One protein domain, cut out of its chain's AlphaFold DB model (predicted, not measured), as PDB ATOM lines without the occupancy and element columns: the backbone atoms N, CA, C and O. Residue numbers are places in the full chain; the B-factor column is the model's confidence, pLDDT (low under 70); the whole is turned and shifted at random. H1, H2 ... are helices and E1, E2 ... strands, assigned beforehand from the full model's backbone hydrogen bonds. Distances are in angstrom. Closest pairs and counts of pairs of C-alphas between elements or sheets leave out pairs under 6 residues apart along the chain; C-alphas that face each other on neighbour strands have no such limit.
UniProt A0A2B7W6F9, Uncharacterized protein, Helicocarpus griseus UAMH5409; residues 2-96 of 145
ATOM      1  N   GLN A   2     -40.900 -39.551  40.558       87.38
ATOM      2  CA  GLN A   2     -40.762 -38.272  41.263       87.38
ATOM      3  C   GLN A   2     -40.893 -38.544  42.760       87.38
ATOM      4  O   GLN A   2     -42.005 -38.755  43.228       87.38
ATOM      5  N   ILE A   3     -39.771 -38.643  43.465       88.88
ATOM      6  CA  ILE A   3     -39.700 -38.830  44.919       88.88
ATOM      7  C   ILE A   3     -38.930 -37.637  45.454       88.88
ATOM      8  O   ILE A   3     -37.885 -37.297  44.894       88.88
ATOM      9  N   ASP A   4     -39.472 -36.987  46.479       91.38
ATOM     10  CA  ASP A   4     -38.724 -35.944  47.161       91.38
ATOM     11  C   ASP A   4     -37.713 -36.575  48.117       91.38
ATOM     12  O   ASP A   4     -38.020 -37.579  48.764       91.38
ATOM     13  N   TYR A   5     -36.505 -36.027  48.164       93.19
ATOM     14  CA  TYR A   5     -35.395 -36.586  48.926       93.19
ATOM     15  C   TYR A   5     -34.440 -35.492  49.400       93.19
ATOM     16  O   TYR A   5     -34.417 -34.396  48.839       93.19
ATOM     17  N   ALA A   6     -33.612 -35.818  50.388       90.19
ATOM     18  CA  ALA A   6     -32.468 -35.007  50.788       90.19
ATOM     19  C   ALA A   6     -31.292 -35.909  51.191       90.19
ATOM     20  O   ALA A   6     -31.464 -36.846  51.972       90.19
ATOM     21  N   ILE A   7     -30.101 -35.630  50.651       91.25
ATOM     22  CA  ILE A   7     -28.842 -36.286  51.034       91.25
ATOM     23  C   ILE A   7     -28.397 -35.795  52.415       91.25
ATOM     24  O   ILE A   7     -28.455 -34.599  52.707       91.25
ATOM     25  N   MET A   8     -27.908 -36.716  53.241       92.12
ATOM     26  CA  MET A   8     -27.371 -36.458  54.577       92.12
ATOM     27  C   MET A   8     -25.995 -37.117  54.768       92.12
ATOM     28  O   MET A   8     -25.360 -37.567  53.812       92.12
ATOM     29  N   GLY A   9     -25.508 -37.128  56.011       90.44
ATOM     30  CA  GLY A   9     -24.341 -37.910  56.405       90.44
ATOM     31  C   GLY A   9     -23.034 -37.470  55.741       90.44
ATOM     32  O   GLY A   9     -22.771 -36.278  55.531       90.44
ATOM     33  N   GLY A  10     -22.178 -38.451  55.447       90.00
ATOM     34  CA  GLY A  10     -20.853 -38.219  54.871       90.00
ATOM     35  C   GLY A  10     -20.915 -37.549  53.500       90.00
ATOM     36  O   GLY A  10     -20.182 -36.592  53.262       90.00
ATOM     37  N   ALA A  11     -21.841 -37.977  52.638       90.06
ATOM     38  CA  ALA A  11     -21.997 -37.431  51.292       90.06
ATOM     39  C   ALA A  11     -22.386 -35.950  51.312       90.06
ATOM     40  O   ALA A  11     -21.793 -35.146  50.590       90.06
ATOM     41  N   ALA A  12     -23.331 -35.569  52.176       88.62
ATOM     42  CA  ALA A  12     -23.699 -34.168  52.324       88.62
ATOM     43  C   ALA A  12     -22.532 -33.335  52.873       88.62
ATOM     44  O   ALA A  12     -22.261 -32.251  52.367       88.62
ATOM     45  N   THR A  13     -21.785 -33.872  53.841       89.81
ATOM     46  CA  THR A  13     -20.588 -33.210  54.380       89.81
ATOM     47  C   THR A  13     -19.556 -32.945  53.277       89.81
ATOM     48  O   THR A  13     -19.150 -31.798  53.100       89.81
ATOM     49  N   CYS A  14     -19.198 -33.958  52.477       89.62
ATOM     50  CA  CYS A  14     -18.233 -33.828  51.377       89.62
ATOM     51  C   CYS A  14     -18.657 -32.818  50.300       89.62
ATOM     52  O   CYS A  14     -17.807 -32.197  49.671       89.62
ATOM     53  N   LEU A  15     -19.962 -32.663  50.059       86.56
ATOM     54  CA  LEU A  15     -20.476 -31.699  49.083       86.56
ATOM     55  C   LEU A  15     -20.420 -30.248  49.581       86.56
ATOM     56  O   LEU A  15     -20.376 -29.336  48.759       86.56
ATOM     57  N   MET A  16     -20.435 -30.023  50.898       83.81
ATOM     58  CA  MET A  16     -20.367 -28.674  51.475       83.81
ATOM     59  C   MET A  16     -18.937 -28.239  51.773       83.81
ATOM     60  O   MET A  16     -18.569 -27.092  51.516       83.81
ATOM     61  N   VAL A  17     -18.124 -29.140  52.325       82.94
ATOM     62  CA  VAL A  17     -16.760 -28.799  52.724       82.94
ATOM     63  C   VAL A  17     -15.843 -28.742  51.505       82.94
ATOM     64  O   VAL A  17     -15.799 -29.650  50.682       82.94
ATOM     65  N   SER A  18     -15.060 -27.671  51.396       77.31
ATOM     66  CA  SER A  18     -14.063 -27.514  50.328       77.31
ATOM     67  C   SER A  18     -12.740 -28.222  50.665       77.31
ATOM     68  O   SER A  18     -11.667 -27.672  50.433       77.31
ATOM     69  N   ASP A  19     -12.813 -29.425  51.243       81.38
ATOM     70  CA  ASP A  19     -11.654 -30.265  51.568       81.38
ATOM     71  C   ASP A  19     -11.642 -31.510  50.663       81.38
ATOM     72  O   ASP A  19     -12.430 -32.434  50.885       81.38
ATOM     73  N   PRO A  20     -10.753 -31.582  49.655       81.94
ATOM     74  CA  PRO A  20     -10.696 -32.721  48.742       81.94
ATOM     75  C   PRO A  20     -10.217 -34.020  49.409       81.94
ATOM     76  O   PRO A  20     -10.380 -35.089  48.824       81.94
ATOM     77  N   ALA A  21      -9.628 -33.959  50.609       87.56
ATOM     78  CA  ALA A  21      -9.247 -35.146  51.371       87.56
ATOM     79  C   ALA A  21     -10.432 -35.754  52.140       87.56
ATOM     80  O   ALA A  21     -10.354 -36.902  52.586       87.56
ATOM     81  N   ARG A  22     -11.541 -35.016  52.296       88.88
ATOM     82  CA  ARG A  22     -12.752 -35.526  52.937       88.88
ATOM     83  C   ARG A  22     -13.560 -36.347  51.935       88.88
ATOM     84  O   ARG A  22     -14.228 -35.818  51.053       88.88
ATOM     85  N   LEU A  23     -13.517 -37.666  52.104       86.94
ATOM     86  CA  LEU A  23     -14.182 -38.639  51.234       86.94
ATOM     87  C   LEU A  23     -15.208 -39.461  52.016       86.94
ATOM     88  O   LEU A  23     -15.100 -39.591  53.235       86.94
ATOM     89  N   THR A  24     -16.195 -40.013  51.318       89.62
ATOM     90  CA  THR A  24     -17.178 -40.960  51.861       89.62
ATOM     91  C   THR A  24     -17.340 -42.117  50.881       89.62
ATOM     92  O   THR A  24     -17.105 -41.938  49.684       89.62
ATOM     93  N   GLU A  25     -17.713 -43.292  51.377       85.12
ATOM     94  CA  GLU A  25     -17.875 -44.506  50.562       85.12
ATOM     95  C   GLU A  25     -19.323 -44.738  50.106       85.12
ATOM     96  O   GLU A  25     -19.565 -45.396  49.095       85.12
ATOM     97  N   ASP A  26     -20.275 -44.146  50.819       85.12
ATOM     98  CA  ASP A  26     -21.714 -44.329  50.684       85.12
ATOM     99  C   ASP A  26     -22.474 -42.995  50.565       85.12
ATOM    100  O   ASP A  26     -21.926 -41.898  50.715       85.12
ATOM    101  N   VAL A  27     -23.764 -43.094  50.229       88.38
ATOM    102  CA  VAL A  27     -24.685 -41.956  50.140       88.38
ATOM    103  C   VAL A  27     -25.910 -42.242  50.992       88.38
ATOM    104  O   VAL A  27     -26.778 -43.022  50.599       88.38
ATOM    105  N   ASP A  28     -26.008 -41.541  52.115       89.81
ATOM    106  CA  ASP A  28     -27.194 -41.548  52.965       89.81
ATOM    107  C   ASP A  28     -28.213 -40.523  52.468       89.81
ATOM    108  O   ASP A  28     -27.873 -39.375  52.164       89.81
ATOM    109  N   MET A  29     -29.488 -40.905  52.413       91.06
ATOM    110  CA  MET A  29     -30.567 -39.980  52.077       91.06
ATOM    111  C   MET A  29     -31.876 -40.347  52.765       91.06
ATOM    112  O   MET A  29     -32.178 -41.519  52.982       91.06
ATOM    113  N   VAL A  30     -32.688 -39.327  53.030       91.69
ATOM    114  CA  VAL A  30     -34.081 -39.477  53.462       91.69
ATOM    115  C   VAL A  30     -34.990 -39.220  52.267       91.69
ATOM    116  O   VAL A  30     -34.718 -38.330  51.462       91.69
ATOM    117  N   ILE A  31     -36.075 -39.988  52.160       92.69
ATOM    118  CA  ILE A  31     -37.111 -39.814  51.136       92.69
ATOM    119  C   ILE A  31     -38.458 -39.486  51.777       92.69
ATOM    120  O   ILE A  31     -38.777 -39.975  52.859       92.69
ATOM    121  N   HIS A  32     -39.275 -38.691  51.090       92.88
ATOM    122  CA  HIS A  32     -40.654 -38.449  51.495       92.88
ATOM    123  C   HIS A  32     -41.568 -39.579  51.007       92.88
ATOM    124  O   HIS A  32     -41.653 -39.848  49.803       92.88
ATOM    125  N   VAL A  33     -42.277 -40.217  51.940       93.56
ATOM    126  CA  VAL A  33     -43.296 -41.227  51.635       93.56
ATOM    127  C   VAL A  33     -44.644 -40.533  51.468       93.56
ATOM    128  O   VAL A  33     -45.197 -40.001  52.425       93.56
ATOM    129  N   ASP A  34     -45.173 -40.558  50.247       92.25
ATOM    130  CA  ASP A  34     -46.495 -40.022  49.926       92.25
ATOM    131  C   ASP A  34     -47.549 -41.134  49.766       92.25
ATOM    132  O   ASP A  34     -47.321 -42.297  50.098       92.25
ATOM    133  N   HIS A  35     -48.707 -40.782  49.201       93.12
ATOM    134  CA  HIS A  35     -49.825 -41.688  48.922       93.12
ATOM    135  C   HIS A  35     -49.458 -42.951  48.117       93.12
ATOM    136  O   HIS A  35     -50.211 -43.922  48.135       93.12
ATOM    137  N   ARG A  36     -48.324 -42.975  47.403       92.94
ATOM    138  CA  ARG A  36     -47.866 -44.165  46.669       92.94
ATOM    139  C   ARG A  36     -47.240 -45.204  47.590       92.94
ATOM    140  O   ARG A  36     -47.018 -46.320  47.129       92.94
ATOM    141  N   MET A  37     -46.954 -44.859  48.849       92.50
ATOM    142  CA  MET A  37     -46.352 -45.731  49.860       92.50
ATOM    143  C   MET A  37     -45.009 -46.318  49.402       92.50
ATOM    144  O   MET A  37     -44.763 -47.521  49.508       92.50
ATOM    145  N   ILE A  38     -44.146 -45.474  48.826       91.81
ATOM    146  CA  ILE A  38     -42.773 -45.845  48.456       91.81
ATOM    147  C   ILE A  38     -41.854 -45.500  49.630       91.81
ATOM    148  O   ILE A  38     -41.259 -44.428  49.672       91.81
ATOM    149  N   ALA A  39     -41.786 -46.407  50.603       92.88
ATOM    150  CA  ALA A  39     -40.795 -46.365  51.677       92.88
ATOM    151  C   ALA A  39     -39.409 -46.811  51.174       92.88
ATOM    152  O   ALA A  39     -39.290 -47.329  50.062       92.88
ATOM    153  N   ALA A  40     -38.365 -46.635  51.992       87.12
ATOM    154  CA  ALA A  40     -36.975 -46.913  51.610       87.12
ATOM    155  C   ALA A  40     -36.761 -48.345  51.083       87.12
ATOM    156  O   ALA A  40     -36.136 -48.532  50.044       87.12
ATOM    157  N   GLU A  41     -37.358 -49.346  51.731       86.69
ATOM    158  CA  GLU A  41     -37.274 -50.743  51.290       86.69
ATOM    159  C   GLU A  41     -37.891 -50.942  49.896       86.69
ATOM    160  O   GLU A  41     -37.274 -51.514  48.996       86.69
ATOM    161  N   ARG A  42     -39.085 -50.381  49.668       92.56
ATOM    162  CA  ARG A  42     -39.747 -50.447  48.361       92.56
ATOM    163  C   ARG A  42     -39.001 -49.641  47.298       92.56
ATOM    164  O   ARG A  42     -39.016 -50.018  46.126       92.56
ATOM    165  N   LEU A  43     -38.338 -48.549  47.681       92.12
ATOM    166  CA  LEU A  43     -37.510 -47.769  46.768       92.12
ATOM    167  C   LEU A  43     -36.380 -48.620  46.179       92.12
ATOM    168  O   LEU A  43     -36.109 -48.494  44.984       92.12
ATOM    169  N   THR A  44     -35.774 -49.519  46.961       89.75
ATOM    170  CA  THR A  44     -34.780 -50.474  46.453       89.75
ATOM    171  C   THR A  44     -35.338 -51.259  45.272       89.75
ATOM    172  O   THR A  44     -34.759 -51.236  44.185       89.75
ATOM    173  N   THR A  45     -36.502 -51.890  45.439       92.50
ATOM    174  CA  THR A  45     -37.152 -52.653  44.365       92.50
ATOM    175  C   THR A  45     -37.438 -51.775  43.148       92.50
ATOM    176  O   THR A  45     -37.094 -52.139  42.027       92.50
ATOM    177  N   GLU A  46     -38.001 -50.582  43.355       93.94
ATOM    178  CA  GLU A  46     -38.335 -49.654  42.269       93.94
ATOM    179  C   GLU A  46     -37.099 -49.223  41.462       93.94
ATOM    180  O   GLU A  46     -37.160 -49.163  40.231       93.94
ATOM    181  N   LEU A  47     -35.968 -48.951  42.123       90.69
ATOM    182  CA  LEU A  47     -34.713 -48.576  41.464       90.69
ATOM    183  C   LEU A  47     -34.129 -49.733  40.650       90.69
ATOM    184  O   LEU A  47     -33.738 -49.526  39.498       90.69
ATOM    185  N   LEU A  48     -34.115 -50.941  41.219       88.62
ATOM    186  CA  LEU A  48     -33.603 -52.138  40.550       88.62
ATOM    187  C   LEU A  48     -34.457 -52.518  39.334       88.62
ATOM    188  O   LEU A  48     -33.912 -52.875  38.292       88.62
ATOM    189  N   THR A  49     -35.782 -52.387  39.432       92.69
ATOM    190  CA  THR A  49     -36.697 -52.701  38.328       92.69
ATOM    191  C   THR A  49     -36.679 -51.637  37.231       92.69
ATOM    192  O   THR A  49     -36.622 -51.974  36.051       92.69
ATOM    193  N   LYS A  50     -36.735 -50.343  37.582       93.38
ATOM    194  CA  LYS A  50     -36.860 -49.259  36.588       93.38
ATOM    195  C   LYS A  50     -35.533 -48.840  35.970       93.38
ATOM    196  O   LYS A  50     -35.525 -48.323  34.853       93.38
ATOM    197  N   TYR A  51     -34.424 -49.027  36.678       89.06
ATOM    198  CA  TYR A  51     -33.102 -48.580  36.244       89.06
ATOM    199  C   TYR A  51     -32.030 -49.682  36.389       89.06
ATOM    200  O   TYR A  51     -30.968 -49.425  36.964       89.06
ATOM    201  N   PRO A  52     -32.240 -50.884  35.817       87.31
ATOM    202  CA  PRO A  52     -31.381 -52.058  36.041       87.31
ATOM    203  C   PRO A  52     -29.933 -51.886  35.547       87.31
ATOM    204  O   PRO A  52     -29.016 -52.547  36.026       87.31
ATOM    205  N   PHE A  53     -29.695 -50.970  34.604       82.62
ATOM    206  CA  PHE A  53     -28.348 -50.647  34.118       82.62
ATOM    207  C   PHE A  53     -27.611 -49.619  34.984       82.62
ATOM    208  O   PHE A  53     -26.410 -49.429  34.816       82.62
ATOM    209  N   LYS A  54     -28.316 -48.938  35.893       77.00
ATOM    210  CA  LYS A  54     -27.747 -47.928  36.800       77.00
ATOM    211  C   LYS A  54     -27.637 -48.421  38.232       77.00
ATOM    212  O   LYS A  54     -26.787 -47.924  38.956       77.00
ATOM    213  N   PHE A  55     -28.476 -49.369  38.632       84.12
ATOM    214  CA  PHE A  55     -28.482 -49.915  39.981       84.12
ATOM    215  C   PHE A  55     -28.284 -51.427  39.961       84.12
ATOM    216  O   PHE A  55     -28.670 -52.111  39.014       84.12
ATOM    217  N   ALA A  56     -27.649 -51.940  41.005       80.12
ATOM    218  CA  ALA A  56     -27.464 -53.357  41.268       80.12
ATOM    219  C   ALA A  56     -27.891 -53.659  42.708       80.12
ATOM    220  O   ALA A  56     -27.724 -52.789  43.567       80.12
ATOM    221  N   PRO A  57     -28.429 -54.854  42.997       88.31
ATOM    222  CA  PRO A  57     -28.645 -55.251  44.378       88.31
ATOM    223  C   PRO A  57     -27.287 -55.438  45.059       88.31
ATOM    224  O   PRO A  57     -26.384 -56.054  44.490       88.31
ATOM    225  N   VAL A  58     -27.153 -54.909  46.269       86.06
ATOM    226  CA  VAL A  58     -26.036 -55.191  47.172       86.06
ATOM    227  C   VAL A  58     -26.635 -55.815  48.421       86.06
ATOM    228  O   VAL A  58     -27.532 -55.224  49.018       86.06
ATOM    229  N   ASP A  59     -26.181 -57.012  48.784       85.75
ATOM    230  CA  ASP A  59     -26.556 -57.627  50.055       85.75
ATOM    231  C   ASP A  59     -25.582 -57.161  51.131       85.75
ATOM    232  O   ASP A  59     -24.368 -57.350  51.011       85.75
ATOM    233  N   GLN A  60     -26.122 -56.530  52.165       75.69
ATOM    234  CA  GLN A  60     -25.363 -56.130  53.329       75.69
ATOM    235  C   GLN A  60     -26.107 -56.616  54.570       75.69
ATOM    236  O   GLN A  60     -27.232 -56.202  54.842       75.69
ATOM    237  N   PHE A  61     -25.477 -57.530  55.309       82.88
ATOM    238  CA  PHE A  61     -26.038 -58.139  56.518       82.88
ATOM    239  C   PHE A  61     -27.413 -58.809  56.307       82.88
ATOM    240  O   PHE A  61     -28.250 -58.786  57.206       82.88
ATOM    241  N   GLY A  62     -27.655 -59.410  55.135       82.00
ATOM    242  CA  GLY A  62     -28.925 -60.069  54.809       82.00
ATOM    243  C   GLY A  62     -30.034 -59.114  54.363       82.00
ATOM    244  O   GLY A  62     -31.176 -59.539  54.189       82.00
ATOM    245  N   HIS A  63     -29.715 -57.831  54.166       82.06
ATOM    246  CA  HIS A  63     -30.622 -56.834  53.615       82.06
ATOM    247  C   HIS A  63     -30.139 -56.380  52.239       82.06
ATOM    248  O   HIS A  63     -28.996 -55.957  52.066       82.06
ATOM    249  N   THR A  64     -31.029 -56.439  51.246       84.44
ATOM    250  CA  THR A  64     -30.732 -55.922  49.907       84.44
ATOM    251  C   THR A  64     -30.949 -54.412  49.859       84.44
ATOM    252  O   THR A  64     -32.057 -53.929  50.094       84.44
ATOM    253  N   ILE A  65     -29.907 -53.677  49.477       85.19
ATOM    254  CA  ILE A  65     -29.921 -52.226  49.254       85.19
ATOM    255  C   ILE A  65     -29.543 -51.894  47.797       85.19
ATOM    256  O   ILE A  65     -28.954 -52.732  47.102       85.19
ATOM    257  N   PRO A  66     -29.881 -50.695  47.280       86.56
ATOM    258  CA  PRO A  66     -29.571 -50.332  45.904       86.56
ATOM    259  C   PRO A  66     -28.150 -49.760  45.799       86.56
ATOM    260  O   PRO A  66     -27.881 -48.649  46.247       86.56
ATOM    261  N   GLY A  67     -27.246 -50.479  45.132       83.56
ATOM    262  CA  GLY A  67     -25.917 -49.978  44.779       83.56
ATOM    263  C   GLY A  67     -25.930 -49.249  43.436       83.56
ATOM    264  O   GLY A  67     -26.304 -49.835  42.417       83.56
ATOM    265  N   TYR A  68     -25.516 -47.981  43.403       83.50
ATOM    266  CA  TYR A  68     -25.377 -47.235  42.148       83.50
ATOM    267  C   TYR A  68     -24.108 -47.653  41.391       83.50
ATOM    268  O   TYR A  68     -23.009 -47.674  41.940       83.50
ATOM    269  N   ARG A  69     -24.246 -47.944  40.097       74.81
ATOM    270  CA  ARG A  69     -23.132 -48.250  39.194       74.81
ATOM    271  C   ARG A  69     -22.486 -46.944  38.742       74.81
ATOM    272  O   ARG A  69     -22.907 -46.331  37.760       74.81
ATOM    273  N   LEU A  70     -21.470 -46.508  39.480       70.62
ATOM    274  CA  LEU A  70     -20.713 -45.307  39.149       70.62
ATOM    275  C   LEU A  70     -19.846 -45.536  37.899       70.62
ATOM    276  O   LEU A  70     -18.953 -46.378  37.899       70.62
ATOM    277  N   ALA A  71     -20.095 -44.756  36.846       61.53
ATOM    278  CA  ALA A  71     -19.201 -44.632  35.698       61.53
ATOM    279  C   ALA A  71     -18.316 -43.384  35.877       61.53
ATOM    280  O   ALA A  71     -18.834 -42.294  36.113       61.53
ATOM    281  N   LEU A  72     -16.998 -43.537  35.764       49.31
ATOM    282  CA  LEU A  72     -16.005 -42.446  35.792       49.31
ATOM    283  C   LEU A  72     -15.694 -42.061  34.326       49.31
ATOM    284  O   LEU A  72     -15.614 -43.004  33.535       49.31
ATOM    285  N   PRO A  73     -15.520 -40.778  33.900       45.03
ATOM    286  CA  PRO A  73     -14.605 -39.792  34.518       45.03
ATOM    287  C   PRO A  73     -14.987 -38.274  34.448       45.03
ATOM    288  O   PRO A  73     -15.767 -37.844  33.603       45.03
ATOM    289  N   GLY A  74     -14.318 -37.455  35.286       64.62
ATOM    290  CA  GLY A  74     -14.091 -35.997  35.133       64.62
ATOM    291  C   GLY A  74     -15.247 -35.040  35.485       64.62
ATOM    292  O   GLY A  74     -16.069 -34.731  34.630       64.62
ATOM    293  N   GLY A  75     -15.294 -34.475  36.702       51.84
ATOM    294  CA  GLY A  75     -16.298 -33.450  37.031       51.84
ATOM    295  C   GLY A  75     -16.067 -32.710  38.350       51.84
ATOM    296  O   GLY A  75     -15.854 -33.339  39.379       51.84
ATOM    297  N   ALA A  76     -16.104 -31.376  38.269       47.22
ATOM    298  CA  ALA A  76     -15.778 -30.393  39.307       47.22
ATOM    299  C   ALA A  76     -16.806 -30.280  40.458       47.22
ATOM    300  O   ALA A  76     -17.961 -30.685  40.314       47.22
ATOM    301  N   SER A  77     -16.379 -29.673  41.576       43.22
ATOM    302  CA  SER A  77     -17.188 -29.404  42.777       43.22
ATOM    303  C   SER A  77     -17.902 -28.043  42.734       43.22
ATOM    304  O   SER A  77     -17.534 -27.148  41.967       43.22
ATOM    305  N   ARG A  78     -18.951 -27.880  43.553       46.50
ATOM    306  CA  ARG A  78     -19.727 -26.636  43.667       46.50
ATOM    307  C   ARG A  78     -20.325 -26.461  45.062       46.50
ATOM    308  O   ARG A  78     -20.681 -27.447  45.693       46.50
ATOM    309  N   MET A  79     -20.467 -25.201  45.484       38.97
ATOM    310  CA  MET A  79     -20.967 -24.812  46.808       38.97
ATOM    311  C   MET A  79     -22.508 -24.863  46.923       38.97
ATOM    312  O   MET A  79     -23.188 -24.625  45.916       38.97
ATOM    313  N   PRO A  80     -23.067 -25.134  48.120       44.41
ATOM    314  CA  PRO A  80     -24.512 -25.168  48.366       44.41
ATOM    315  C   PRO A  80     -25.144 -23.780  48.479       44.41
ATOM    316  O   PRO A  80     -24.531 -22.851  49.000       44.41
ATOM    317  N   VAL A  81     -26.413 -23.683  48.076       45.31
ATOM    318  CA  VAL A  81     -27.337 -22.605  48.460       45.31
ATOM    319  C   VAL A  81     -28.640 -23.283  48.896       45.31
ATOM    320  O   VAL A  81     -29.189 -24.085  48.145       45.31
ATOM    321  N   ASP A  82     -29.099 -23.018  50.121       56.66
ATOM    322  CA  ASP A  82     -30.383 -23.489  50.672       56.66
ATOM    323  C   ASP A  82     -30.663 -24.996  50.512       56.66
ATOM    324  O   ASP A  82     -31.627 -25.415  49.866       56.66
ATOM    325  N   GLY A  83     -29.796 -25.847  51.075       61.53
ATOM    326  CA  GLY A  83     -29.999 -27.303  51.050       61.53
ATOM    327  C   GLY A  83     -30.051 -27.891  49.634       61.53
ATOM    328  O   GLY A  83     -30.569 -28.985  49.432       61.53
ATOM    329  N   THR A  84     -29.545 -27.176  48.624       68.12
ATOM    330  CA  THR A  84     -29.429 -27.672  47.252       68.12
ATOM    331  C   THR A  84     -28.058 -27.318  46.670       68.12
ATOM    332  O   THR A  84     -27.633 -26.164  46.681       68.12
ATOM    333  N   VAL A  85     -27.360 -28.306  46.110       73.88
ATOM    334  CA  VAL A  85     -26.105 -28.121  45.357       73.88
ATOM    335  C   VAL A  85     -26.359 -28.398  43.883       73.88
ATOM    336  O   VAL A  85     -27.012 -29.373  43.524       73.88
ATOM    337  N   ASN A  86     -25.828 -27.554  42.998       70.19
ATOM    338  CA  ASN A  86     -25.932 -27.767  41.556       70.19
ATOM    339  C   ASN A  86     -24.677 -28.464  41.005       70.19
ATOM    340  O   ASN A  86     -23.663 -27.807  40.761       70.19
ATOM    341  N   ILE A  87     -24.762 -29.771  40.755       77.62
ATOM    342  CA  ILE A  87     -23.672 -30.584  40.199       77.62
ATOM    343  C   ILE A  87     -23.873 -30.713  38.687       77.62
ATOM    344  O   ILE A  87     -24.802 -31.381  38.233       77.62
ATOM    345  N   ASN A  88     -23.014 -30.071  37.889       76.50
ATOM    346  CA  ASN A  88     -23.065 -30.113  36.417       76.50
ATOM    347  C   ASN A  88     -24.462 -29.819  35.824       76.50
ATOM    348  O   ASN A  88     -24.922 -30.504  34.910       76.50
ATOM    349  N   GLY A  89     -25.165 -28.820  36.368       69.50
ATOM    350  CA  GLY A  89     -26.508 -28.431  35.917       69.50
ATOM    351  C   GLY A  89     -27.650 -29.243  36.540       69.50
ATOM    352  O   GLY A  89     -28.807 -29.011  36.197       69.50
ATOM    353  N   ARG A  90     -27.350 -30.183  37.447       76.69
ATOM    354  CA  ARG A  90     -28.347 -30.983  38.166       76.69
ATOM    355  C   ARG A  90     -28.473 -30.511  39.615       76.69
ATOM    356  O   ARG A  90     -27.494 -30.607  40.355       76.69
ATOM    357  N   PRO A  91     -29.657 -30.043  40.043       77.19
ATOM    358  CA  PRO A  91     -29.897 -29.741  41.445       77.19
ATOM    359  C   PRO A  91     -29.952 -31.039  42.258       77.19
ATOM    360  O   PRO A  91     -30.660 -31.983  41.901       77.19
ATOM    361  N   VAL A  92     -29.206 -31.070  43.355       81.75
ATOM    362  CA  VAL A  92     -29.135 -32.170  44.315       81.75
ATOM    363  C   VAL A  92     -29.549 -31.627  45.671       81.75
ATOM    364  O   VAL A  92     -28.904 -30.717  46.185       81.75
ATOM    365  N   LYS A  93     -30.633 -32.169  46.227       83.56
ATOM    366  CA  LYS A  93     -31.156 -31.772  47.535       83.56
ATOM    367  C   LYS A  93     -30.355 -32.431  48.652       83.56
ATOM    368  O   LYS A  93     -30.024 -33.614  48.574       83.56
ATOM    369  N   MET A  94     -30.087 -31.679  49.704       83.81
ATOM    370  CA  MET A  94     -29.358 -32.096  50.891       83.81
ATOM    371  C   MET A  94     -29.931 -31.421  52.132       83.81
ATOM    372  O   MET A  94     -30.591 -30.386  52.041       83.81
ATOM    373  N   PHE A  95     -29.676 -32.005  53.296       84.25
ATOM    374  CA  PHE A  95     -30.002 -31.345  54.552       84.25
ATOM    375  C   PHE A  95     -29.203 -30.048  54.709       84.25
ATOM    376  O   PHE A  95     -28.093 -29.913  54.190       84.25
ATOM    377  N   GLY A  96     -29.812 -29.078  55.391       77.81
ATOM    378  CA  GLY A  96     -29.249 -27.743  55.545       77.81
ATOM    379  C   GLY A  96     -27.945 -27.724  56.352       77.81
ATOM    380  O   GLY A  96     -27.661 -28.662  57.108       77.81
TER     381      GLY A  96
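Overview. This is residues 2 to 96 of the 145 residues of an uncharacterized protein of Helicocarpus griseus UAMH5409 (UniProt A0A2B7W6F9). Start at the hairpin of E3 and E4, where H2 packs on it to make one end of a loosely joined body; the small strand pair E1 and E2 lies in the middle, and H1 and the hairpin of E5 and E6 make the other end. The unnamed stretch of residues 69 to 83 links the two hairpins. The printed part has 95 residues, in the order E1 H1 E2 H2 E3 E4 E5 E6; under half are in these two helices and six strands, of mixed class, and each of the three two-stranded sheets is antiparallel. It is only just compact, close to loose, with a radius of gyration of the C-alphas of 14.4 A and spans of 35 by 29 by 25 A.

Arrangement. Look first at E3, residues 55 to 60, and E4, residues 63 to 68, a hairpin at 143 degrees, with N 58 and O 65 2.9 A apart, within hydrogen-bond range. The closest C-alphas of E4 and H2, residues 40 to 50, are Thr 44 and Pro 66, 5.2 A apart. E1, residues 5 to 8, and E2, residues 28 to 31, are antiparallel neighbours at 154 degrees, with N 6 and O 30 within hydrogen-bond range at 2.9 A. Both are apart from E3 and E4. E5, residues 84 to 87, and E6, residues 90 to 93, form a hairpin at 149 degrees, with N 92 and O 85 within hydrogen-bond range at 2.8 A. The closest C-alphas of E1 and E6, Ala 6 and Lys 93, are 4.8 A apart. For H1, residues 9 to 16, and E2, they are Gly 9 and Asp 28, at 5.8 A. Every O i to N i+4 pair is within hydrogen-bond range in H1, and 6 of 7 in H2.

Along the chain. Find C-alpha 5 at (-35.395, -36.586, 48.926), where E1 begins. H2 begins at C-alpha 40, (-36.975, -46.913, 51.610), and measures 15.2 A; E3 measures 15.1 A and E4 15.8 A. E6 ends at C-alpha 93, (-31.156, -31.772, 47.535).

Size, cuts and confidence. The C-alphas farthest apart, Ala 21 and His 35, are 41.2 A apart. The printed part has no cut; the links H1 to E2 and E4 to E5 are long. The mean pLDDT of the printed part is 81.0, and residues 71 to 84 and 89 are under 70.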